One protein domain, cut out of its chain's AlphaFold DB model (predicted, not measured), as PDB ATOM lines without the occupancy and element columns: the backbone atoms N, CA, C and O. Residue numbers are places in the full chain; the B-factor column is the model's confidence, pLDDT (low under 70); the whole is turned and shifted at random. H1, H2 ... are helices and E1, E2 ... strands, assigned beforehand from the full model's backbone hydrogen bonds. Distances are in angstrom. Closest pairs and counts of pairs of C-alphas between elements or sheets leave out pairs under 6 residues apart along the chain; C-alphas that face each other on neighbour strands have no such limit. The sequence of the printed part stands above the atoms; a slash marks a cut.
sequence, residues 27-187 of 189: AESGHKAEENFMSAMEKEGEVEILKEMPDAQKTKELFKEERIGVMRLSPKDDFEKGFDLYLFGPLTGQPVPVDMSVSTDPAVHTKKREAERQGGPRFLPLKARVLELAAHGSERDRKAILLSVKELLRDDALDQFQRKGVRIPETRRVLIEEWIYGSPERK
ATOM      1  N   ALA A  27     212.461 252.887 183.644       50.78
ATOM      2  CA  ALA A  27     212.103 252.281 184.926       50.78
ATOM      3  C   ALA A  27     212.908 252.962 186.046       50.78
ATOM      4  O   ALA A  27     214.024 252.571 186.381       50.78
ATOM      5  N   GLU A  28     212.354 254.047 186.572       51.69
ATOM      6  CA  GLU A  28     212.998 254.895 187.562       51.69
ATOM      7  C   GLU A  28     212.751 254.348 188.977       51.69
ATOM      8  O   GLU A  28     211.619 254.019 189.344       51.69
ATOM      9  N   SER A  29     213.813 254.218 189.779       61.69
ATOM     10  CA  SER A  29     213.672 253.874 191.199       61.69
ATOM     11  C   SER A  29     213.026 255.039 191.958       61.69
ATOM     12  O   SER A  29     213.210 256.193 191.578       61.69
ATOM     13  N   GLY A  30     212.296 254.763 193.049       67.31
ATOM     14  CA  GLY A  30     211.622 255.809 193.842       67.31
ATOM     15  C   GLY A  30     212.564 256.951 194.242       67.31
ATOM     16  O   GLY A  30     212.295 258.113 193.951       67.31
ATOM     17  N   HIS A  31     213.760 256.597 194.721       73.75
ATOM     18  CA  HIS A  31     214.792 257.569 195.076       73.75
ATOM     19  C   HIS A  31     215.229 258.454 193.900       73.75
ATOM     20  O   HIS A  31     215.479 259.646 194.083       73.75
ATOM     21  N   LYS A  32     215.334 257.881 192.691       81.12
ATOM     22  CA  LYS A  32     215.733 258.630 191.497       81.12
ATOM     23  C   LYS A  32     214.626 259.571 191.026       81.12
ATOM     24  O   LYS A  32     214.925 260.708 190.663       81.12
ATOM     25  N   ALA A  33     213.373 259.136 191.145       83.25
ATOM     26  CA  ALA A  33     212.212 259.966 190.862       83.25
ATOM     27  C   ALA A  33     212.175 261.197 191.777       83.25
ATOM     28  O   ALA A  33     211.991 262.315 191.302       83.25
ATOM     29  N   GLU A  34     212.426 261.038 193.076       87.44
ATOM     30  CA  GLU A  34     212.514 262.177 193.997       87.44
ATOM     31  C   GLU A  34     213.637 263.151 193.614       87.44
ATOM     32  O   GLU A  34     213.412 264.358 193.579       87.44
ATOM     33  N   GLU A  35     214.834 262.666 193.275       88.25
ATOM     34  CA  GLU A  35     215.925 263.535 192.807       88.25
ATOM     35  C   GLU A  35     215.546 264.318 191.547       88.25
ATOM     36  O   GLU A  35     215.768 265.531 191.469       88.25
ATOM     37  N   ASN A  36     214.961 263.634 190.562       89.69
ATOM     38  CA  ASN A  36     214.555 264.247 189.305       89.69
ATOM     39  C   ASN A  36     213.410 265.246 189.515       89.69
ATOM     40  O   ASN A  36     213.413 266.309 188.893       89.69
ATOM     41  N   PHE A  37     212.490 264.971 190.445       93.19
ATOM     42  CA  PHE A  37     211.465 265.921 190.871       93.19
ATOM     43  C   PHE A  37     212.086 267.193 191.446       93.19
ATOM     44  O   PHE A  37     211.773 268.289 190.979       93.19
ATOM     45  N   MET A  38     213.010 267.063 192.402       93.94
ATOM     46  CA  MET A  38     213.672 268.221 193.009       93.94
ATOM     47  C   MET A  38     214.453 269.031 191.966       93.94
ATOM     48  O   MET A  38     214.333 270.254 191.933       93.94
ATOM     49  N   SER A  39     215.182 268.363 191.065       92.25
ATOM     50  CA  SER A  39     215.933 269.023 189.987       92.25
ATOM     51  C   SER A  39     215.030 269.733 188.972       92.25
ATOM     52  O   SER A  39     215.377 270.802 188.463       92.25
ATOM     53  N   ALA A  40     213.866 269.155 188.667       91.38
ATOM     54  CA  ALA A  40     212.865 269.790 187.821       91.38
ATOM     55  C   ALA A  40     212.283 271.038 188.500       91.38
ATOM     56  O   ALA A  40     212.190 272.084 187.864       91.38
ATOM     57  N   MET A  41     211.925 270.942 189.781       92.75
ATOM     58  CA  MET A  41     211.286 272.023 190.532       92.75
ATOM     59  C   MET A  41     212.230 273.177 190.878       92.75
ATOM     60  O   MET A  41     211.804 274.324 190.843       92.75
ATOM     61  N   GLU A  42     213.516 272.922 191.126       92.31
ATOM     62  CA  GLU A  42     214.517 273.972 191.399       92.31
ATOM     63  C   GLU A  42     214.640 274.998 190.256       92.31
ATOM     64  O   GLU A  42     215.014 276.150 190.473       92.31
ATOM     65  N   LYS A  43     214.297 274.597 189.026       87.94
ATOM     66  CA  LYS A  43     214.346 275.456 187.832       87.94
ATOM     67  C   LYS A  43     213.085 276.305 187.640       87.94
ATOM     68  O   LYS A  43     213.062 277.136 186.733       87.94
ATOM     69  N   GLU A  44     212.048 276.103 188.450       86.69
ATOM     70  CA  GLU A  44     210.796 276.856 188.385       86.69
ATOM     71  C   GLU A  44     210.831 278.008 189.396       86.69
ATOM     72  O   GLU A  44     210.878 277.790 190.602       86.69
ATOM     73  N   GLY A  45     210.779 279.257 188.917       83.81
ATOM     74  CA  GLY A  45     210.892 280.444 189.783       83.81
ATOM     75  C   GLY A  45     209.780 280.575 190.834       83.81
ATOM     76  O   GLY A  45     209.957 281.238 191.855       83.81
ATOM     77  N   GLU A  46     208.647 279.907 190.609       85.00
ATOM     78  CA  GLU A  46     207.519 279.829 191.542       85.00
ATOM     79  C   GLU A  46     207.756 278.832 192.689       85.00
ATOM     80  O   GLU A  46     206.935 278.744 193.601       85.00
ATOM     81  N   VAL A  47     208.855 278.075 192.662       90.31
ATOM     82  CA  VAL A  47     209.167 277.038 193.644       90.31
ATOM     83  C   VAL A  47     210.396 277.429 194.470       90.31
ATOM     84  O   VAL A  47     211.328 278.086 194.004       90.31
ATOM     85  N   GLU A  48     210.392 277.055 195.744       92.62
ATOM     86  CA  GLU A  48     211.541 277.135 196.634       92.62
ATOM     87  C   GLU A  48     211.848 275.761 197.223       92.62
ATOM     88  O   GLU A  48     210.991 275.142 197.855       92.62
ATOM     89  N   ILE A  49     213.088 275.301 197.059       93.06
ATOM     90  CA  ILE A  49     213.557 274.074 197.698       93.06
ATOM     91  C   ILE A  49     213.982 274.381 199.135       93.06
ATOM     92  O   ILE A  49     214.945 275.109 199.379       93.06
ATOM     93  N   LEU A  50     213.264 273.803 200.093       91.12
ATOM     94  CA  LEU A  50     213.486 273.971 201.522       91.12
ATOM     95  C   LEU A  50     214.335 272.816 202.063       91.12
ATOM     96  O   LEU A  50     214.127 271.653 201.718       91.12
ATOM     97  N   LYS A  51     215.286 273.141 202.942       87.06
ATOM     98  CA  LYS A  51     216.147 272.149 203.612       87.06
ATOM     99  C   LYS A  51     215.532 271.590 204.893       87.06
ATOM    100  O   LYS A  51     215.900 270.503 205.323       87.06
ATOM    101  N   GLU A  52     214.637 272.352 205.504       87.94
ATOM    102  CA  GLU A  52     213.990 272.039 206.771       87.94
ATOM    103  C   GLU A  52     212.575 272.622 206.798       87.94
ATOM    104  O   GLU A  52     212.196 273.401 205.916       87.94
ATOM    105  N   MET A  53     211.783 272.218 207.796       86.69
ATOM    106  CA  MET A  53     210.413 272.702 207.944       86.69
ATOM    107  C   MET A  53     210.442 274.227 208.104       86.69
ATOM    108  O   MET A  53     211.124 274.721 209.004       86.69
ATOM    109  N   PRO A  54     209.705 274.980 207.270       84.44
ATOM    110  CA  PRO A  54     209.683 276.424 207.370       84.44
ATOM    111  C   PRO A  54     209.050 276.832 208.698       84.44
ATOM    112  O   PRO A  54     208.023 276.294 209.121       84.44
ATOM    113  N   ASP A  55     209.650 277.820 209.348       84.69
ATOM    114  CA  ASP A  55     209.044 278.450 210.510       84.69
ATOM    115  C   ASP A  55     207.832 279.321 210.107       84.69
ATOM    116  O   ASP A  55     207.469 279.473 208.931       84.69
ATOM    117  N   ALA A  56     207.172 279.918 211.102       79.12
ATOM    118  CA  ALA A  56     206.009 280.770 210.869       79.12
ATOM    119  C   ALA A  56     206.328 282.023 210.030       79.12
ATOM    120  O   ALA A  56     205.426 282.569 209.390       79.12
ATOM    121  N   GLN A  57     207.574 282.505 210.040       84.06
ATOM    122  CA  GLN A  57     207.989 283.658 209.247       84.06
ATOM    123  C   GLN A  57     208.184 283.255 207.786       84.06
ATOM    124  O   GLN A  57     207.597 283.886 206.905       84.06
ATOM    125  N   LYS A  58     208.913 282.169 207.526       84.56
ATOM    126  CA  LYS A  58     209.146 281.653 206.178       84.56
ATOM    127  C   LYS A  58     207.853 281.192 205.513       84.56
ATOM    128  O   LYS A  58     207.626 281.464 204.340       84.56
ATOM    129  N   THR A  59     206.946 280.592 206.280       78.00
ATOM    130  CA  THR A  59     205.602 280.241 205.796       78.00
ATOM    131  C   THR A  59     204.825 281.479 205.335       78.00
ATOM    132  O   THR A  59     204.187 281.459 204.283       78.00
ATOM    133  N   LYS A  60     204.899 282.589 206.085       76.75
ATOM    134  CA  LYS A  60     204.269 283.863 205.693       76.75
ATOM    135  C   LYS A  60     204.923 284.485 204.461       76.75
ATOM    136  O   LYS A  60     204.224 285.122 203.680       76.75
ATOM    137  N   GLU A  61     206.232 284.329 204.304       83.06
ATOM    138  CA  GLU A  61     206.982 284.802 203.137       83.06
ATOM    139  C   GLU A  61     206.558 284.055 201.871       83.06
ATOM    140  O   GLU A  61     206.071 284.693 200.944       83.06
ATOM    141  N   LEU A  62     206.601 282.717 201.885       77.88
ATOM    142  CA  LEU A  62     206.124 281.873 200.780       77.88
ATOM    143  C   LEU A  62     204.669 282.201 200.412       77.88
ATOM    144  O   LEU A  62     204.325 282.330 199.239       77.88
ATOM    145  N   PHE A  63     203.827 282.426 201.423       75.19
ATOM    146  CA  PHE A  63     202.435 282.833 201.239       75.19
ATOM    147  C   PHE A  63     202.281 284.229 200.611       75.19
ATOM    148  O   PHE A  63     201.363 284.461 199.824       75.19
ATOM    149  N   LYS A  64     203.141 285.187 200.969       77.00
ATOM    150  CA  LYS A  64     203.101 286.557 200.439       77.00
ATOM    151  C   LYS A  64     203.656 286.634 199.017       77.00
ATOM    152  O   LYS A  64     203.134 287.405 198.220       77.00
ATOM    153  N   GLU A  65     204.699 285.866 198.731       81.44
ATOM    154  CA  GLU A  65     205.362 285.794 197.424       81.44
ATOM    155  C   GLU A  65     204.667 284.839 196.449       81.44
ATOM    156  O   GLU A  65     205.073 284.745 195.297       81.44
ATOM    157  N   GLU A  66     203.625 284.139 196.906       78.69
ATOM    158  CA  GLU A  66     202.861 283.167 196.116       78.69
ATOM    159  C   GLU A  66     203.728 282.013 195.585       78.69
ATOM    160  O   GLU A  66     203.457 281.433 194.532       78.69
ATOM    161  N   ARG A  67     204.763 281.657 196.353       86.69
ATOM    162  CA  ARG A  67     205.716 280.591 196.034       86.69
ATOM    163  C   ARG A  67     205.331 279.283 196.709       86.69
ATOM    164  O   ARG A  67     204.746 279.259 197.793       86.69
ATOM    165  N   ILE A  68     205.699 278.181 196.069       90.38
ATOM    166  CA  ILE A  68     205.528 276.823 196.582       90.38
ATOM    167  C   ILE A  68     206.818 276.409 197.279       90.38
ATOM    168  O   ILE A  68     207.863 276.326 196.643       90.38
ATOM    169  N   GLY A  69     206.755 276.102 198.571       91.75
ATOM    170  CA  GLY A  69     207.866 275.442 199.254       91.75
ATOM    171  C   GLY A  69     207.840 273.936 199.000       91.75
ATOM    172  O   GLY A  69     206.780 273.321 199.098       91.75
ATOM    173  N   VAL A  70     208.990 273.331 198.721       94.44
ATOM    174  CA  VAL A  70     209.146 271.876 198.583       94.44
ATOM    175  C   VAL A  70     210.247 271.411 199.523       94.44
ATOM    176  O   VAL A  70     211.390 271.839 199.389       94.44
ATOM    177  N   MET A  71     209.921 270.516 200.453       92.94
ATOM    178  CA  MET A  71     210.895 269.897 201.353       92.94
ATOM    179  C   MET A  71     210.859 268.380 201.190       92.94
ATOM    180  O   MET A  71     209.879 267.739 201.564       92.94
ATOM    181  N   ARG A  72     211.943 267.801 200.676       90.56
ATOM    182  CA  ARG A  72     212.117 266.346 200.602       90.56
ATOM    183  C   ARG A  72     212.450 265.784 201.985       90.56
ATOM    184  O   ARG A  72     213.247 266.383 202.709       90.56
ATOM    185  N   LEU A  73     211.868 264.643 202.345       83.00
ATOM    186  CA  LEU A  73     212.235 263.935 203.567       83.00
ATOM    187  C   LEU A  73     213.554 263.175 203.412       83.00
ATOM    188  O   LEU A  73     213.987 262.825 202.314       83.00
ATOM    189  N   SER A  74     214.228 262.930 204.537       73.75
ATOM    190  CA  SER A  74     215.361 262.009 204.535       73.75
ATOM    191  C   SER A  74     214.860 260.586 204.241       73.75
ATOM    192  O   SER A  74     213.738 260.265 204.630       73.75
ATOM    193  N   PRO A  75     215.673 259.686 203.653       71.56
ATOM    194  CA  PRO A  75     215.248 258.302 203.402       71.56
ATOM    195  C   PRO A  75     214.760 257.563 204.659       71.56
ATOM    196  O   PRO A  75     213.934 256.659 204.584       71.56
ATOM    197  N   LYS A  76     215.280 257.948 205.832       68.31
ATOM    198  CA  LYS A  76     214.832 257.416 207.119       68.31
ATOM    199  C   LYS A  76     213.436 257.931 207.479       68.31
ATOM    200  O   LYS A  76     212.584 257.141 207.870       68.31
ATOM    201  N   ASP A  77     213.215 259.239 207.354       68.69
ATOM    202  CA  ASP A  77     211.924 259.862 207.658       68.69
ATOM    203  C   ASP A  77     210.833 259.424 206.685       68.69
ATOM    204  O   ASP A  77     209.699 259.241 207.108       68.69
ATOM    205  N   ASP A  78     211.168 259.248 205.409       68.62
ATOM    206  CA  ASP A  78     210.260 258.726 204.386       68.62
ATOM    207  C   ASP A  78     209.751 257.327 204.776       68.62
ATOM    208  O   ASP A  78     208.547 257.109 204.905       68.62
ATOM    209  N   PHE A  79     210.658 256.412 205.139       58.72
ATOM    210  CA  PHE A  79     210.271 255.082 205.615       58.72
ATOM    211  C   PHE A  79     209.411 255.117 206.891       58.72
ATOM    212  O   PHE A  79     208.447 254.363 207.010       58.72
ATOM    213  N   GLU A  80     209.751 255.975 207.858       68.38
ATOM    214  CA  GLU A  80     209.023 256.074 209.130       68.38
ATOM    215  C   GLU A  80     207.645 256.739 208.980       68.38
ATOM    216  O   GLU A  80     206.701 256.369 209.681       68.38
ATOM    217  N   LYS A  81     207.523 257.723 208.085       72.69
ATOM    218  CA  LYS A  81     206.309 258.533 207.918       72.69
ATOM    219  C   LYS A  81     205.406 258.050 206.784       72.69
ATOM    220  O   LYS A  81     204.217 258.368 206.797       72.69
ATOM    221  N   GLY A  82     205.943 257.273 205.846       79.12
ATOM    222  CA  GLY A  82     205.219 256.687 204.719       79.12
ATOM    223  C   GLY A  82     204.857 257.683 203.616       79.12
ATOM    224  O   GLY A  82     203.786 257.537 203.025       79.12
ATOM    225  N   PHE A  83     205.684 258.710 203.389       86.25
ATOM    226  CA  PHE A  83     205.537 259.675 202.292       86.25
ATOM    227  C   PHE A  83     206.864 260.391 202.003       86.25
ATOM    228  O   PHE A  83     207.690 260.544 202.899       86.25
ATOM    229  N   ASP A  84     207.020 260.925 200.791       87.00
ATOM    230  CA  ASP A  84     208.330 261.350 200.281       87.00
ATOM    231  C   ASP A  84     208.690 262.806 200.628       87.00
ATOM    232  O   ASP A  84     209.858 263.156 200.833       87.00
ATOM    233  N   LEU A  85     207.703 263.710 200.635       93.44
ATOM    234  CA  LEU A  85     207.959 265.150 200.740       93.44
ATOM    235  C   LEU A  85     206.810 265.940 201.363       93.44
ATOM    236  O   LEU A  85     205.673 265.487 201.453       93.44
ATOM    237  N   TYR A  86     207.116 267.174 201.752       93.69
ATOM    238  CA  TYR A  86     206.128 268.192 202.079       93.69
ATOM    239  C   TYR A  86     206.067 269.266 201.000       93.69
ATOM    240  O   TYR A  86     207.097 269.791 200.566       93.69
ATOM    241  N   LEU A  87     204.844 269.645 200.643       93.00
ATOM    242  CA  LEU A  87     204.562 270.865 199.901       93.00
ATOM    243  C   LEU A  87     204.001 271.933 200.835       93.00
ATOM    244  O   LEU A  87     203.166 271.655 201.694       93.00
ATOM    245  N   PHE A  88     204.415 273.173 200.621       88.12
ATOM    246  CA  PHE A  88     203.911 274.344 201.326       88.12
ATOM    247  C   PHE A  88     203.265 275.251 200.294       88.12
ATOM    248  O   PHE A  88     203.947 275.958 199.553       88.12
ATOM    249  N   GLY A  89     201.940 275.161 200.199       77.06
ATOM    250  CA  GLY A  89     201.178 275.933 199.231       77.06
ATOM    251  C   GLY A  89     200.864 277.348 199.727       77.06
ATOM    252  O   GLY A  89     200.547 277.525 200.910       77.06
ATOM    253  N   PRO A  90     200.812 278.348 198.829       70.62
ATOM    254  CA  PRO A  90     200.412 279.715 199.172       70.62
ATOM    255  C   PRO A  90     198.908 279.846 199.472       70.62
ATOM    256  O   PRO A  90     198.416 280.940 199.718       70.62
ATOM    257  N   LEU A  91     198.149 278.746 199.435       74.12
ATOM    258  CA  LEU A  91     196.697 278.753 199.624       74.12
ATOM    259  C   LEU A  91     196.301 278.666 201.099       74.12
ATOM    260  O   LEU A  91     195.448 279.419 201.565       74.12
ATOM    261  N   THR A  92     196.932 277.753 201.837       74.00
ATOM    262  CA  THR A  92     196.634 277.487 203.253       74.00
ATOM    263  C   THR A  92     197.815 277.808 204.166       74.00
ATOM    264  O   THR A  92     197.621 277.979 205.370       74.00
ATOM    265  N   GLY A  93     199.037 277.873 203.620       72.69
ATOM    266  CA  GLY A  93     200.273 277.966 204.400       72.69
ATOM    267  C   GLY A  93     200.528 276.746 205.293       72.69
ATOM    268  O   GLY A  93     201.413 276.790 206.140       72.69
ATOM    269  N   GLN A  94     199.747 275.673 205.155       80.88
ATOM    270  CA  GLN A  94     199.929 274.445 205.922       80.88
ATOM    271  C   GLN A  94     200.831 273.466 205.159       80.88
ATOM    272  O   GLN A  94     200.788 273.445 203.925       80.88
ATOM    273  N   PRO A  95     201.621 272.638 205.868       88.44
ATOM    274  CA  PRO A  95     202.354 271.548 205.245       88.44
ATOM    275  C   PRO A  95     201.383 270.504 204.689       88.44
ATOM    276  O   PRO A  95     200.522 269.997 205.408       88.44
ATOM    277  N   VAL A  96     201.574 270.144 203.426       91.56
ATOM    278  CA  VAL A  96     200.846 269.074 202.746       91.56
ATOM    279  C   VAL A  96     201.802 267.893 202.580       91.56
ATOM    280  O   VAL A  96     202.752 268.010 201.803       91.56
ATOM    281  N   PRO A  97     201.624 266.783 203.320       92.81
ATOM    282  CA  PRO A  97     202.423 265.580 203.117       92.81
ATOM    283  C   PRO A  97     202.044 264.939 201.780       92.81
ATOM    284  O   PRO A  97     200.856 264.774 201.485       92.81
ATOM    285  N   VAL A  98     203.043 264.581 200.981       93.81
ATOM    286  CA  VAL A  98     202.864 264.041 199.632       93.81
ATOM    287  C   VAL A  98     203.637 262.748 199.473       93.81
ATOM    288  O   VAL A  98     204.834 262.688 199.740       93.81
ATOM    289  N   ASP A  99     202.925 261.744 198.984       91.38
ATOM    290  CA  ASP A  99     203.458 260.465 198.548       91.38
ATOM    291  C   ASP A  99     203.424 260.423 197.013       91.38
ATOM    292  O   ASP A  99     202.362 260.474 196.383       91.38
ATOM    293  N   MET A 100     204.592 260.389 196.388       90.00
ATOM    294  CA  MET A 100     204.779 260.415 194.947       90.00
ATOM    295  C   MET A 100     204.847 258.989 194.393       90.00
ATOM    296  O   MET A 100     205.202 258.009 195.052       90.00
ATOM    297  N   SER A 101     204.464 258.812 193.133       86.69
ATOM    298  CA  SER A 101     204.784 257.572 192.431       86.69
ATOM    299  C   SER A 101     204.927 257.792 190.942       86.69
ATOM    300  O   SER A 101     204.100 258.457 190.322       86.69
ATOM    301  N   VAL A 102     205.940 257.145 190.373       84.38
ATOM    302  CA  VAL A 102     206.127 257.001 188.926       84.38
ATOM    303  C   VAL A 102     205.675 255.637 188.397       84.38
ATOM    304  O   VAL A 102     205.834 255.351 187.212       84.38
ATOM    305  N   SER A 103     205.110 254.786 189.268       81.19
ATOM    306  CA  SER A 103     204.632 253.454 188.892       81.19
ATOM    307  C   SER A 103     203.550 253.551 187.822       81.19
ATOM    308  O   SER A 103     202.651 254.385 187.911       81.19
ATOM    309  N   THR A 104     203.598 252.668 186.830       78.62
ATOM    310  CA  THR A 104     202.525 252.503 185.843       78.62
ATOM    311  C   THR A 104     201.494 251.460 186.269       78.62
ATOM    312  O   THR A 104     200.505 251.279 185.565       78.62
ATOM    313  N   ASP A 105     201.707 250.777 187.400       81.75
ATOM    314  CA  ASP A 105     200.789 249.765 187.921       81.75
ATOM    315  C   ASP A 105     199.528 250.421 188.529       81.75
ATOM    316  O   ASP A 105     199.620 251.113 189.554       81.75
ATOM    317  N   PRO A 106     198.330 250.182 187.957       81.88
ATOM    318  CA  PRO A 106     197.081 250.713 188.493       81.88
ATOM    319  C   PRO A 106     196.774 250.243 189.916       81.88
ATOM    320  O   PRO A 106     196.120 250.970 190.661       81.88
ATOM    321  N   ALA A 107     197.241 249.059 190.326       82.38
ATOM    322  CA  ALA A 107     197.019 248.558 191.681       82.38
ATOM    323  C   ALA A 107     197.744 249.424 192.723       82.38
ATOM    324  O   ALA A 107     197.178 249.736 193.774       82.38
ATOM    325  N   VAL A 108     198.960 249.884 192.402       81.12
ATOM    326  CA  VAL A 108     199.716 250.828 193.240       81.12
ATOM    327  C   VAL A 108     198.961 252.151 193.363       81.12
ATOM    328  O   VAL A 108     198.805 252.665 194.470       81.12
ATOM    329  N   HIS A 109     198.433 252.678 192.255       84.88
ATOM    330  CA  HIS A 109     197.666 253.930 192.254       84.88
ATOM    331  C   HIS A 109     196.382 253.815 193.068       84.88
ATOM    332  O   HIS A 109     196.093 254.695 193.876       84.88
ATOM    333  N   THR A 110     195.624 252.731 192.893       86.25
ATOM    334  CA  THR A 110     194.403 252.477 193.668       86.25
ATOM    335  C   THR A 110     194.702 252.444 195.162       86.25
ATOM    336  O   THR A 110     194.034 253.141 195.924       86.25
ATOM    337  N   LYS A 111     195.749 251.721 195.577       86.25
ATOM    338  CA  LYS A 111     196.152 251.632 196.985       86.25
ATOM    339  C   LYS A 111     196.538 252.998 197.566       86.25
ATOM    340  O   LYS A 111     196.080 253.342 198.653       86.25
ATOM    341  N   LYS A 112     197.341 253.793 196.848       88.44
ATOM    342  CA  LYS A 112     197.753 255.135 197.305       88.44
ATOM    343  C   LYS A 112     196.566 256.102 197.391       88.44
ATOM    344  O   LYS A 112     196.422 256.812 198.381       88.44
ATOM    345  N   ARG A 113     195.646 256.068 196.418       88.25
ATOM    346  CA  ARG A 113     194.404 256.866 196.460       88.25
ATOM    347  C   ARG A 113     193.463 256.447 197.586       88.25
ATOM    348  O   ARG A 113     192.763 257.288 198.144       88.25
ATOM    349  N   GLU A 114     193.399 255.161 197.914       88.94
ATOM    350  CA  GLU A 114     192.615 254.690 199.056       88.94
ATOM    351  C   GLU A 114     193.204 255.190 200.382       88.94
ATOM    352  O   GLU A 114     192.455 255.701 201.217       88.94
ATOM    353  N   ALA A 115     194.530 255.144 200.537       87.06
ATOM    354  CA  ALA A 115     195.216 255.713 201.696       87.06
ATOM    355  C   ALA A 115     194.959 257.228 201.835       87.06
ATOM    356  O   ALA A 115     194.596 257.692 202.915       87.06
ATOM    357  N   GLU A 116     195.049 257.987 200.738       90.38
ATOM    358  CA  GLU A 116     194.704 259.418 200.695       90.38
ATOM    359  C   GLU A 116     193.255 259.667 201.161       90.38
ATOM    360  O   GLU A 116     193.001 260.514 202.020       90.38
ATOM    361  N   ARG A 117     192.282 258.879 200.674       85.94
ATOM    362  CA  ARG A 117     190.865 258.991 201.086       85.94
ATOM    363  C   ARG A 117     190.649 258.730 202.576       85.94
ATOM    364  O   ARG A 117     189.746 259.331 203.161       85.94
ATOM    365  N   GLN A 118     191.462 257.862 203.173       86.31
ATOM    366  CA  GLN A 118     191.443 257.540 204.603       86.31
ATOM    367  C   GLN A 118     192.178 258.582 205.469       86.31
ATOM    368  O   GLN A 118     192.249 258.423 206.685       86.31
ATOM    369  N   GLY A 119     192.672 259.675 204.874       83.38
ATOM    370  CA  GLY A 119     193.358 260.759 205.582       83.38
ATOM    371  C   GLY A 119     194.880 260.626 205.617       83.38
ATOM    372  O   GLY A 119     195.520 261.326 206.400       83.38
ATOM    373  N   GLY A 120     195.446 259.736 204.797       88.19
ATOM    374  CA  GLY A 120     196.883 259.630 204.555       88.19
ATOM    375  C   GLY A 120     197.453 260.788 203.718       88.19
ATOM    376  O   GLY A 120     196.756 261.775 203.462       88.19
ATOM    377  N   PRO A 121     198.727 260.689 203.296       91.19
ATOM    378  CA  PRO A 121     199.375 261.699 202.459       91.19
ATOM    379  C   PRO A 121     198.652 261.875 201.119       91.19
ATOM    380  O   PRO A 121     197.997 260.957 200.618       91.19
ATOM    381  N   ARG A 122     198.789 263.062 200.519       92.44
ATOM    382  CA  ARG A 122     198.261 263.330 199.178       92.44
ATOM    383  C   ARG A 122     199.045 262.531 198.150       92.44
ATOM    384  O   ARG A 122     200.273 262.496 198.198       92.44
ATOM    385  N   PHE A 123     198.344 261.922 197.203       91.81
ATOM    386  CA  PHE A 123     198.989 261.109 196.182       91.81
ATOM    387  C   PHE A 123     199.359 261.958 194.961       91.81
ATOM    388  O   PHE A 123     198.478 262.524 194.310       91.81
ATOM    389  N   LEU A 124     200.649 262.000 194.611       93.25
ATOM    390  CA  LEU A 124     201.155 262.675 193.411       93.25
ATOM    391  C   LEU A 124     201.618 261.653 192.354       93.25
ATOM    392  O   LEU A 124     202.780 261.230 192.355       93.25
ATOM    393  N   PRO A 125     200.737 261.239 191.427       88.88
ATOM    394  CA  PRO A 125     201.130 260.389 190.313       88.88
ATOM    395  C   PRO A 125     201.886 261.202 189.259       88.88
ATOM    396  O   PRO A 125     201.346 262.147 188.684       88.88
ATOM    397  N   LEU A 126     203.108 260.784 188.937       86.94
ATOM    398  CA  LEU A 126     203.906 261.341 187.847       86.94
ATOM    399  C   LEU A 126     204.245 260.258 186.822       86.94
ATOM    400  O   LEU A 126     204.167 259.063 187.084       86.94
ATOM    401  N   LYS A 127     204.624 260.677 185.614       84.62
ATOM    402  CA  LYS A 127     205.162 259.768 184.595       84.62
ATOM    403  C   LYS A 127     206.684 259.853 184.637       84.62
ATOM    404  O   LYS A 127     207.198 260.949 184.431       84.62
ATOM    405  N   ALA A 128     207.380 258.724 184.802       84.75
ATOM    406  CA  ALA A 128     208.852 258.671 184.841       84.75
ATOM    407  C   ALA A 128     209.499 259.448 183.680       84.75
ATOM    408  O   ALA A 128     210.309 260.342 183.881       84.75
ATOM    409  N   ARG A 129     209.014 259.229 182.450       80.94
ATOM    410  CA  ARG A 129     209.505 259.946 181.263       80.94
ATOM    411  C   ARG A 129     209.345 261.470 181.347       80.94
ATOM    412  O   ARG A 129     210.212 262.195 180.880       80.94
ATOM    413  N   VAL A 130     208.226 261.961 181.882       84.62
ATOM    414  CA  VAL A 130     208.001 263.412 182.039       84.62
ATOM    415  C   VAL A 130     208.980 263.963 183.074       84.62
ATOM    416  O   VAL A 130     209.584 265.007 182.855       84.62
ATOM    417  N   LEU A 131     209.175 263.229 184.167       86.12
ATOM    418  CA  LEU A 131     210.067 263.596 185.260       86.12
ATOM    419  C   LEU A 131     211.529 263.692 184.818       86.12
ATOM    420  O   LEU A 131     212.189 264.703 185.050       86.12
ATOM    421  N   GLU A 132     212.000 262.685 184.095       85.62
ATOM    422  CA  GLU A 132     213.343 262.648 183.530       85.62
ATOM    423  C   GLU A 132     213.570 263.778 182.516       85.62
ATOM    424  O   GLU A 132     214.542 264.528 182.622       85.62
ATOM    425  N   LEU A 133     212.652 263.974 181.559       83.00
ATOM    426  CA  LEU A 133     212.768 265.060 180.578       83.00
ATOM    427  C   LEU A 133     212.763 266.440 181.247       83.00
ATOM    428  O   LEU A 133     213.515 267.332 180.840       83.00
ATOM    429  N   ALA A 134     211.947 266.621 182.285       86.12
ATOM    430  CA  ALA A 134     211.905 267.846 183.069       86.12
ATOM    431  C   ALA A 134     213.239 268.106 183.790       86.12
ATOM    432  O   ALA A 134     213.779 269.216 183.692       86.12
ATOM    433  N   ALA A 135     213.812 267.081 184.431       86.81
ATOM    434  CA  ALA A 135     215.124 267.149 185.073       86.81
ATOM    435  C   ALA A 135     216.230 267.516 184.063       86.81
ATOM    436  O   ALA A 135     217.060 268.394 184.330       86.81
ATOM    437  N   HIS A 136     216.167 266.965 182.848       87.19
ATOM    438  CA  HIS A 136     217.075 267.286 181.741       87.19
ATOM    439  C   HIS A 136     216.818 268.638 181.056       87.19
ATOM    440  O   HIS A 136     217.559 269.014 180.150       87.19
ATOM    441  N   GLY A 137     215.839 269.421 181.516       85.06
ATOM    442  CA  GLY A 137     215.660 270.806 181.083       85.06
ATOM    443  C   GLY A 137     214.486 271.059 180.138       85.06
ATOM    444  O   GLY A 137     214.328 272.199 179.698       85.06
ATOM    445  N   SER A 138     213.612 270.081 179.887       89.25
ATOM    446  CA  SER A 138     212.370 270.313 179.137       89.25
ATOM    447  C   SER A 138     211.416 271.231 179.906       89.25
ATOM    448  O   SER A 138     210.854 270.855 180.933       89.25
ATOM    449  N   GLU A 139     211.206 272.447 179.401       89.31
ATOM    450  CA  GLU A 139     210.285 273.420 180.003       89.31
ATOM    451  C   GLU A 139     208.831 272.943 179.966       89.31
ATOM    452  O   GLU A 139     208.085 273.133 180.925       89.31
ATOM    453  N   ARG A 140     208.427 272.279 178.876       88.38
ATOM    454  CA  ARG A 140     207.081 271.712 178.744       88.38
ATOM    455  C   ARG A 140     206.798 270.706 179.857       88.38
ATOM    456  O   ARG A 140     205.726 270.751 180.455       88.38
ATOM    457  N   ASP A 141     207.742 269.805 180.107       87.94
ATOM    458  CA  ASP A 141     207.572 268.747 181.100       87.94
ATOM    459  C   ASP A 141     207.675 269.296 182.529       87.94
ATOM    460  O   ASP A 141     206.878 268.903 183.380       87.94
ATOM    461  N   ARG A 142     208.546 270.285 182.786       88.06
ATOM    462  CA  ARG A 142     208.562 270.989 184.081       88.06
ATOM    463  C   ARG A 142     207.228 271.668 184.386       88.06
ATOM    464  O   ARG A 142     206.679 271.462 185.465       88.06
ATOM    465  N   LYS A 143     206.658 272.399 183.421       87.38
ATOM    466  CA  LYS A 143     205.334 273.028 183.572       87.38
ATOM    467  C   LYS A 143     204.226 272.002 183.808       87.38
ATOM    468  O   LYS A 143     203.298 272.286 184.558       87.38
ATOM    469  N   ALA A 144     204.320 270.817 183.201       86.56
ATOM    470  CA  ALA A 144     203.367 269.737 183.439       86.56
ATOM    471  C   ALA A 144     203.446 269.204 184.879       86.56
ATOM    472  O   ALA A 144     202.410 269.002 185.504       86.56
ATOM    473  N   ILE A 145     204.654 269.026 185.430       89.56
ATOM    474  CA  ILE A 145     204.835 268.629 186.837       89.56
ATOM    475  C   ILE A 145     204.320 269.723 187.771       89.56
ATOM    476  O   ILE A 145     203.576 269.426 188.704       89.56
ATOM    477  N   LEU A 146     204.669 270.985 187.498       90.38
ATOM    478  CA  LEU A 146     204.203 272.122 188.285       90.38
ATOM    479  C   LEU A 146     202.672 272.184 188.299       90.38
ATOM    480  O   LEU A 146     202.088 272.360 189.361       90.38
ATOM    481  N   LEU A 147     202.009 271.972 187.159       86.69
ATOM    482  CA  LEU A 147     200.548 271.925 187.097       86.69
ATOM    483  C   LEU A 147     199.970 270.843 188.024       86.69
ATOM    484  O   LEU A 147     199.082 271.153 188.814       86.69
ATOM    485  N   SER A 148     200.518 269.623 188.008       88.62
ATOM    486  CA  SER A 148     200.090 268.548 188.918       88.62
ATOM    487  C   SER A 148     200.264 268.922 190.396       88.62
ATOM    488  O   SER A 148     199.399 268.631 191.221       88.62
ATOM    489  N   VAL A 149     201.365 269.599 190.741       91.44
ATOM    490  CA  VAL A 149     201.619 270.109 192.102       91.44
ATOM    491  C   VAL A 149     200.569 271.155 192.494       91.44
ATOM    492  O   VAL A 149     200.014 271.093 193.592       91.44
ATOM    493  N   LYS A 150     200.257 272.097 191.598       87.62
ATOM    494  CA  LYS A 150     199.244 273.137 191.836       87.62
ATOM    495  C   LYS A 150     197.843 272.550 192.012       87.62
ATOM    496  O   LYS A 150     197.113 272.977 192.906       87.62
ATOM    497  N   GLU A 151     197.476 271.564 191.195       86.56
ATOM    498  CA  GLU A 151     196.200 270.848 191.307       86.56
ATOM    499  C   GLU A 151     196.073 270.123 192.651       86.56
ATOM    500  O   GLU A 151     195.056 270.269 193.327       86.56
ATOM    501  N   LEU A 152     197.128 269.427 193.086       90.81
ATOM    502  CA  LEU A 152     197.163 268.757 194.387       90.81
ATOM    503  C   LEU A 152     196.986 269.754 195.541       90.81
ATOM    504  O   LEU A 152     196.169 269.521 196.431       90.81
ATOM    505  N   LEU A 153     197.702 270.883 195.514       87.62
ATOM    506  CA  LEU A 153     197.577 271.931 196.534       87.62
ATOM    507  C   LEU A 153     196.179 272.561 196.563       87.62
ATOM    508  O   LEU A 153     195.679 272.875 197.647       87.62
ATOM    509  N   ARG A 154     195.531 272.736 195.403       82.25
ATOM    510  CA  ARG A 154     194.127 273.173 195.347       82.25
ATOM    511  C   ARG A 154     193.235 272.150 196.035       82.25
ATOM    512  O   ARG A 154     192.426 272.525 196.880       82.25
ATOM    513  N   ASP A 155     193.335 270.892 195.626       83.06
ATOM    514  CA  ASP A 155     192.435 269.846 196.097       83.06
ATOM    515  C   ASP A 155     192.577 269.651 197.614       83.06
ATOM    516  O   ASP A 155     191.569 269.549 198.313       83.06
ATOM    517  N   ASP A 156     193.803 269.723 198.143       86.31
ATOM    518  CA  ASP A 156     194.043 269.722 199.587       86.31
ATOM    519  C   ASP A 156     193.420 270.944 200.283       86.31
ATOM    520  O   ASP A 156     192.703 270.793 201.274       86.31
ATOM    521  N   ALA A 157     193.601 272.154 199.743       80.44
ATOM    522  CA  ALA A 157     192.992 273.363 200.301       80.44
ATOM    523  C   ALA A 157     191.454 273.280 200.336       80.44
ATOM    524  O   ALA A 157     190.829 273.664 201.330       80.44
ATOM    525  N   LEU A 158     190.835 272.744 199.278       78.94
ATOM    526  CA  LEU A 158     189.391 272.517 199.214       78.94
ATOM    527  C   LEU A 158     188.929 271.497 200.261       78.94
ATOM    528  O   LEU A 158     187.940 271.749 200.953       78.94
ATOM    529  N   ASP A 159     189.652 270.388 200.427       78.25
ATOM    530  CA  ASP A 159     189.357 269.391 201.461       78.25
ATOM    531  C   ASP A 159     189.497 269.982 202.876       78.25
ATOM    532  O   ASP A 159     188.641 269.744 203.735       78.25
ATOM    533  N   GLN A 160     190.527 270.798 203.134       74.81
ATOM    534  CA  GLN A 160     190.698 271.489 204.418       74.81
ATOM    535  C   GLN A 160     189.539 272.452 204.710       74.81
ATOM    536  O   GLN A 160     189.030 272.485 205.835       74.81
ATOM    537  N   PHE A 161     189.084 273.199 203.701       70.19
ATOM    538  CA  PHE A 161     187.934 274.091 203.831       70.19
ATOM    539  C   PHE A 161     186.649 273.315 204.143       70.19
ATOM    540  O   PHE A 161     185.944 273.639 205.099       70.19
ATOM    541  N   GLN A 162     186.361 272.264 203.369       68.94
ATOM    542  CA  GLN A 162     185.115 271.501 203.477       68.94
ATOM    543  C   GLN A 162     185.044 270.635 204.739       68.94
ATOM    544  O   GLN A 162     183.985 270.543 205.356       68.94
ATOM    545  N   ARG A 163     186.148 269.983 205.124       66.31
ATOM    546  CA  ARG A 163     186.145 268.976 206.200       66.31
ATOM    547  C   ARG A 163     186.575 269.523 207.552       66.31
ATOM    548  O   ARG A 163     186.104 269.038 208.576       66.31
ATOM    549  N   LYS A 164     187.495 270.489 207.574       61.12
ATOM    550  CA  LYS A 164     188.131 270.972 208.814       61.12
ATOM    551  C   LYS A 164     187.675 272.377 209.211       61.12
ATOM    552  O   LYS A 164     188.104 272.876 210.247       61.12
ATOM    553  N   GLY A 165     186.821 273.017 208.406       56.84
ATOM    554  CA  GLY A 165     186.345 274.379 208.658       56.84
ATOM    555  C   GLY A 165     187.461 275.426 208.619       56.84
ATOM    556  O   GLY A 165     187.305 276.510 209.183       56.84
ATOM    557  N   VAL A 166     188.596 275.112 207.980       61.25
ATOM    558  CA  VAL A 166     189.707 276.054 207.814       61.25
ATOM    559  C   VAL A 166     189.228 277.177 206.904       61.25
ATOM    560  O   VAL A 166     188.907 276.962 205.738       61.25
ATOM    561  N   ARG A 167     189.134 278.389 207.453       57.97
ATOM    562  CA  ARG A 167     188.608 279.552 206.738       57.97
ATOM    563  C   ARG A 167     189.661 280.043 205.742       57.97
ATOM    564  O   ARG A 167     190.606 280.722 206.132       57.97
ATOM    565  N   ILE A 168     189.497 279.706 204.464       60.03
ATOM    566  CA  ILE A 168     190.272 280.327 203.383       60.03
ATOM    567  C   ILE A 168     189.786 281.780 203.268       60.03
ATOM    568  O   ILE A 168     188.580 281.988 203.105       60.03
ATOM    569  N   PRO A 169     190.664 282.794 203.383       60.94
ATOM    570  CA  PRO A 169     190.265 284.182 203.185       60.94
ATOM    571  C   PRO A 169     189.585 284.365 201.824       60.94
ATOM    572  O   PRO A 169     190.061 283.860 200.812       60.94
ATOM    573  N   GLU A 170     188.472 285.091 201.780       55.44
ATOM    574  CA  GLU A 170     187.645 285.226 200.571       55.44
ATOM    575  C   GLU A 170     188.408 285.889 199.409       55.44
ATOM    576  O   GLU A 170     188.277 285.482 198.257       55.44
ATOM    577  N   THR A 171     189.335 286.796 199.735       59.38
ATOM    578  CA  THR A 171     190.311 287.398 198.808       59.38
ATOM    579  C   THR A 171     191.240 286.383 198.136       59.38
ATOM    580  O   THR A 171     191.792 286.664 197.079       59.38
ATOM    581  N   ARG A 172     191.412 285.194 198.719       59.91
ATOM    582  CA  ARG A 172     192.273 284.120 198.203       59.91
ATOM    583  C   ARG A 172     191.503 283.093 197.375       59.91
ATOM    584  O   ARG A 172     192.120 282.364 196.609       59.91
ATOM    585  N   ARG A 173     190.169 283.060 197.457       55.69
ATOM    586  CA  ARG A 173     189.336 282.149 196.653       55.69
ATOM    587  C   ARG A 173     189.388 282.482 195.159       55.69
ATOM    588  O   ARG A 173     189.436 281.572 194.344       55.69
ATOM    589  N   VAL A 174     189.453 283.771 194.827       56.28
ATOM    590  CA  VAL A 174     189.625 284.268 193.449       56.28
ATOM    591  C   VAL A 174     191.030 283.950 192.921       56.28
ATOM    592  O   VAL A 174     191.167 283.450 191.811       56.28
ATOM    593  N   LEU A 175     192.062 284.108 193.757       56.47
ATOM    594  CA  LEU A 175     193.444 283.752 193.407       56.47
ATOM    595  C   LEU A 175     193.620 282.250 193.144       56.47
ATOM    596  O   LEU A 175     194.401 281.879 192.280       56.47
ATOM    597  N   ILE A 176     192.862 281.378 193.821       55.56
ATOM    598  CA  ILE A 176     192.846 279.936 193.523       55.56
ATOM    599  C   ILE A 176     192.368 279.672 192.088       55.56
ATOM    600  O   ILE A 176     192.932 278.821 191.406       55.56
ATOM    601  N   GLU A 177     191.352 280.387 191.606       52.16
ATOM    602  CA  GLU A 177     190.857 280.222 190.234       52.16
ATOM    603  C   GLU A 177     191.838 280.804 189.201       52.16
ATOM    604  O   GLU A 177     192.097 280.173 188.173       52.16
ATOM    605  N   GLU A 178     192.457 281.950 189.497       59.00
ATOM    606  CA  GLU A 178     193.453 282.584 188.621       59.00
ATOM    607  C   GLU A 178     194.780 281.814 188.546       59.00
ATOM    608  O   GLU A 178     195.389 281.740 187.479       59.00
ATOM    609  N   TRP A 179     195.221 281.190 189.641       57.31
ATOM    610  CA  TRP A 179     196.475 280.427 189.698       57.31
ATOM    611  C   TRP A 179     196.397 279.089 188.947       57.31
ATOM    612  O   TRP A 179     197.419 278.545 188.527       57.31
ATOM    613  N   ILE A 180     195.179 278.573 188.743       51.06
ATOM    614  CA  ILE A 180     194.913 277.275 188.102       51.06
ATOM    615  C   ILE A 180     194.646 277.422 186.609       51.06
ATOM    616  O   ILE A 180     195.100 276.596 185.821       51.06
ATOM    617  N   TYR A 181     193.923 278.467 186.206       52.31
ATOM    618  CA  TYR A 181     193.520 278.659 184.810       52.31
ATOM    619  C   TYR A 181     194.279 279.784 184.097       52.31
ATOM    620  O   TYR A 181     194.087 279.981 182.894       52.31
ATOM    621  N   GLY A 182     195.142 280.507 184.817       49.59
ATOM    622  CA  GLY A 182     195.642 281.810 184.395       49.59
ATOM    623  C   GLY A 182     194.564 282.884 184.557       49.59
ATOM    624  O   GLY A 182     193.367 282.603 184.448       49.59
ATOM    625  N   SER A 183     194.989 284.124 184.816       43.84
ATOM    626  CA  SER A 183     194.073 285.260 184.964       43.84
ATOM    627  C   SER A 183     193.114 285.345 183.758       43.84
ATOM    628  O   SER A 183     193.557 285.165 182.612       43.84
ATOM    629  N   PRO A 184     191.805 285.592 183.971       46.09
ATOM    630  CA  PRO A 184     190.795 285.619 182.910       46.09
ATOM    631  C   PRO A 184     191.095 286.627 181.790       46.09
ATOM    632  O   PRO A 184     190.579 286.469 180.685       46.09
ATOM    633  N   GLU A 185     191.993 287.590 182.014       44.69
ATOM    634  CA  GLU A 185     192.482 288.518 180.987       44.69
ATOM    635  C   GLU A 185     193.192 287.821 179.807       44.69
ATOM    636  O   GLU A 185     193.253 288.380 178.715       44.69
ATOM    637  N   ARG A 186     193.650 286.566 179.953       43.62
ATOM    638  CA  ARG A 186     194.197 285.765 178.834       43.62
ATOM    639  C   ARG A 186     193.152 284.999 178.017       43.62
ATOM    640  O   ARG A 186     193.513 284.401 177.010       43.62
ATOM    641  N   LYS A 187     191.874 284.993 178.415       38.09
ATOM    642  CA  LYS A 187     190.787 284.375 177.625       38.09
ATOM    643  C   LYS A 187     190.148 285.332 176.615       38.09
ATOM    644  O   LYS A 187     189.292 284.900 175.848       38.09
TER     645      LYS A 187
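AT A GLANCE: This is residues 27 to 187 of the 189 residues of an uncharacterized protein of candidate division WWE3 bacterium RIFCSPLOWO2_01_FULL_53_14 (UniProt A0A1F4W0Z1). A strongly twisted sheet of five strands makes the core, with H1 and the long helix H6 over one face and H2 and H4 over the other, three layers in all. H5 packs on H1 and makes a corner with H6, while H7 folds back along H6, off the sheet, with short H8 after it. The printed part has 161 residues, with named elements in the order H1 E1 H2 E2 H3 E3 E4 H4 E5 H5 H6 H7 H8; the sheet runs E1 E2 E3 E4 E5, mixed, and the class is mixed, helices and strands. The whole is compact, with a radius of gyration of the C-alphas of 15.5 A, and spans 43 by 34 by 30 A.

IN THESE COORDINATES: Look for the sheet in E1, residues 47 to 49, E2, residues 68 to 72, E3, residues 85 to 88, E4, residues 95 to 101 and 19.1 A long, and E5, residues 122 to 125. Find C-alpha 30 at (211.622, 255.809, 193.842); from there H1 runs 18.6 A to residue 42. Then come H2, residues 56 to 65, H3, residues 75 to 81, H4, residues 106 to 117, and H5, residues 128 to 135. H6 starts at C-alpha 139, (210.285, 273.420, 180.003), and runs 36.4 A to residue 164. H7, residues 170 to 181, is 18.1 A long; H8, residues 184 to 187, ends at C-alpha 187, (190.787, 284.375, 177.625).

HOW THE PARTS SIT: Start with parallel E1 and E2, where N 48 and O 68 are 2.8 A apart. E2 and E3 are antiparallel, with N 71 and O 86 at 2.9 A. In the antiparallel hairpin E3 and E4, find N 87 and O 96 at 2.9 A; in parallel E4 and E5, N 99 and O 122 at 2.9 A. E1, H2, E2 and E4, H4, E5 are strand-helix-strand units, parallel neighbour strands with a helix between, with right-handed crossovers. H6 is on the sheet at a height of 6.9 A, slantwise to the strands. H4 is over E5, H1 and H2 run along the strands, and H3 only grazes the sheet. H1 and H5 touch, closest at the C-alphas of Ala 40 and Ala 135, 4.4 A. H6 and H7, a helical hairpin, touch at a shallow tilt of 31 degrees, closest at the C-alphas of Lys 150 and Ile 180, 7.1 A. Every O i to N i+4 pair is within hydrogen-bond range in H1 to H6, and 5 of 8 in H7; H8 is too short for one.

THE WHOLE: The C-alphas farthest apart, of Lys 76 and Lys 187, are 46.6 A apart. The printed part has no cut and no long link. Mean pLDDT of the printed part is 79.3; residues 27 to 30, 76 to 80 and 162 to 187 are under 70.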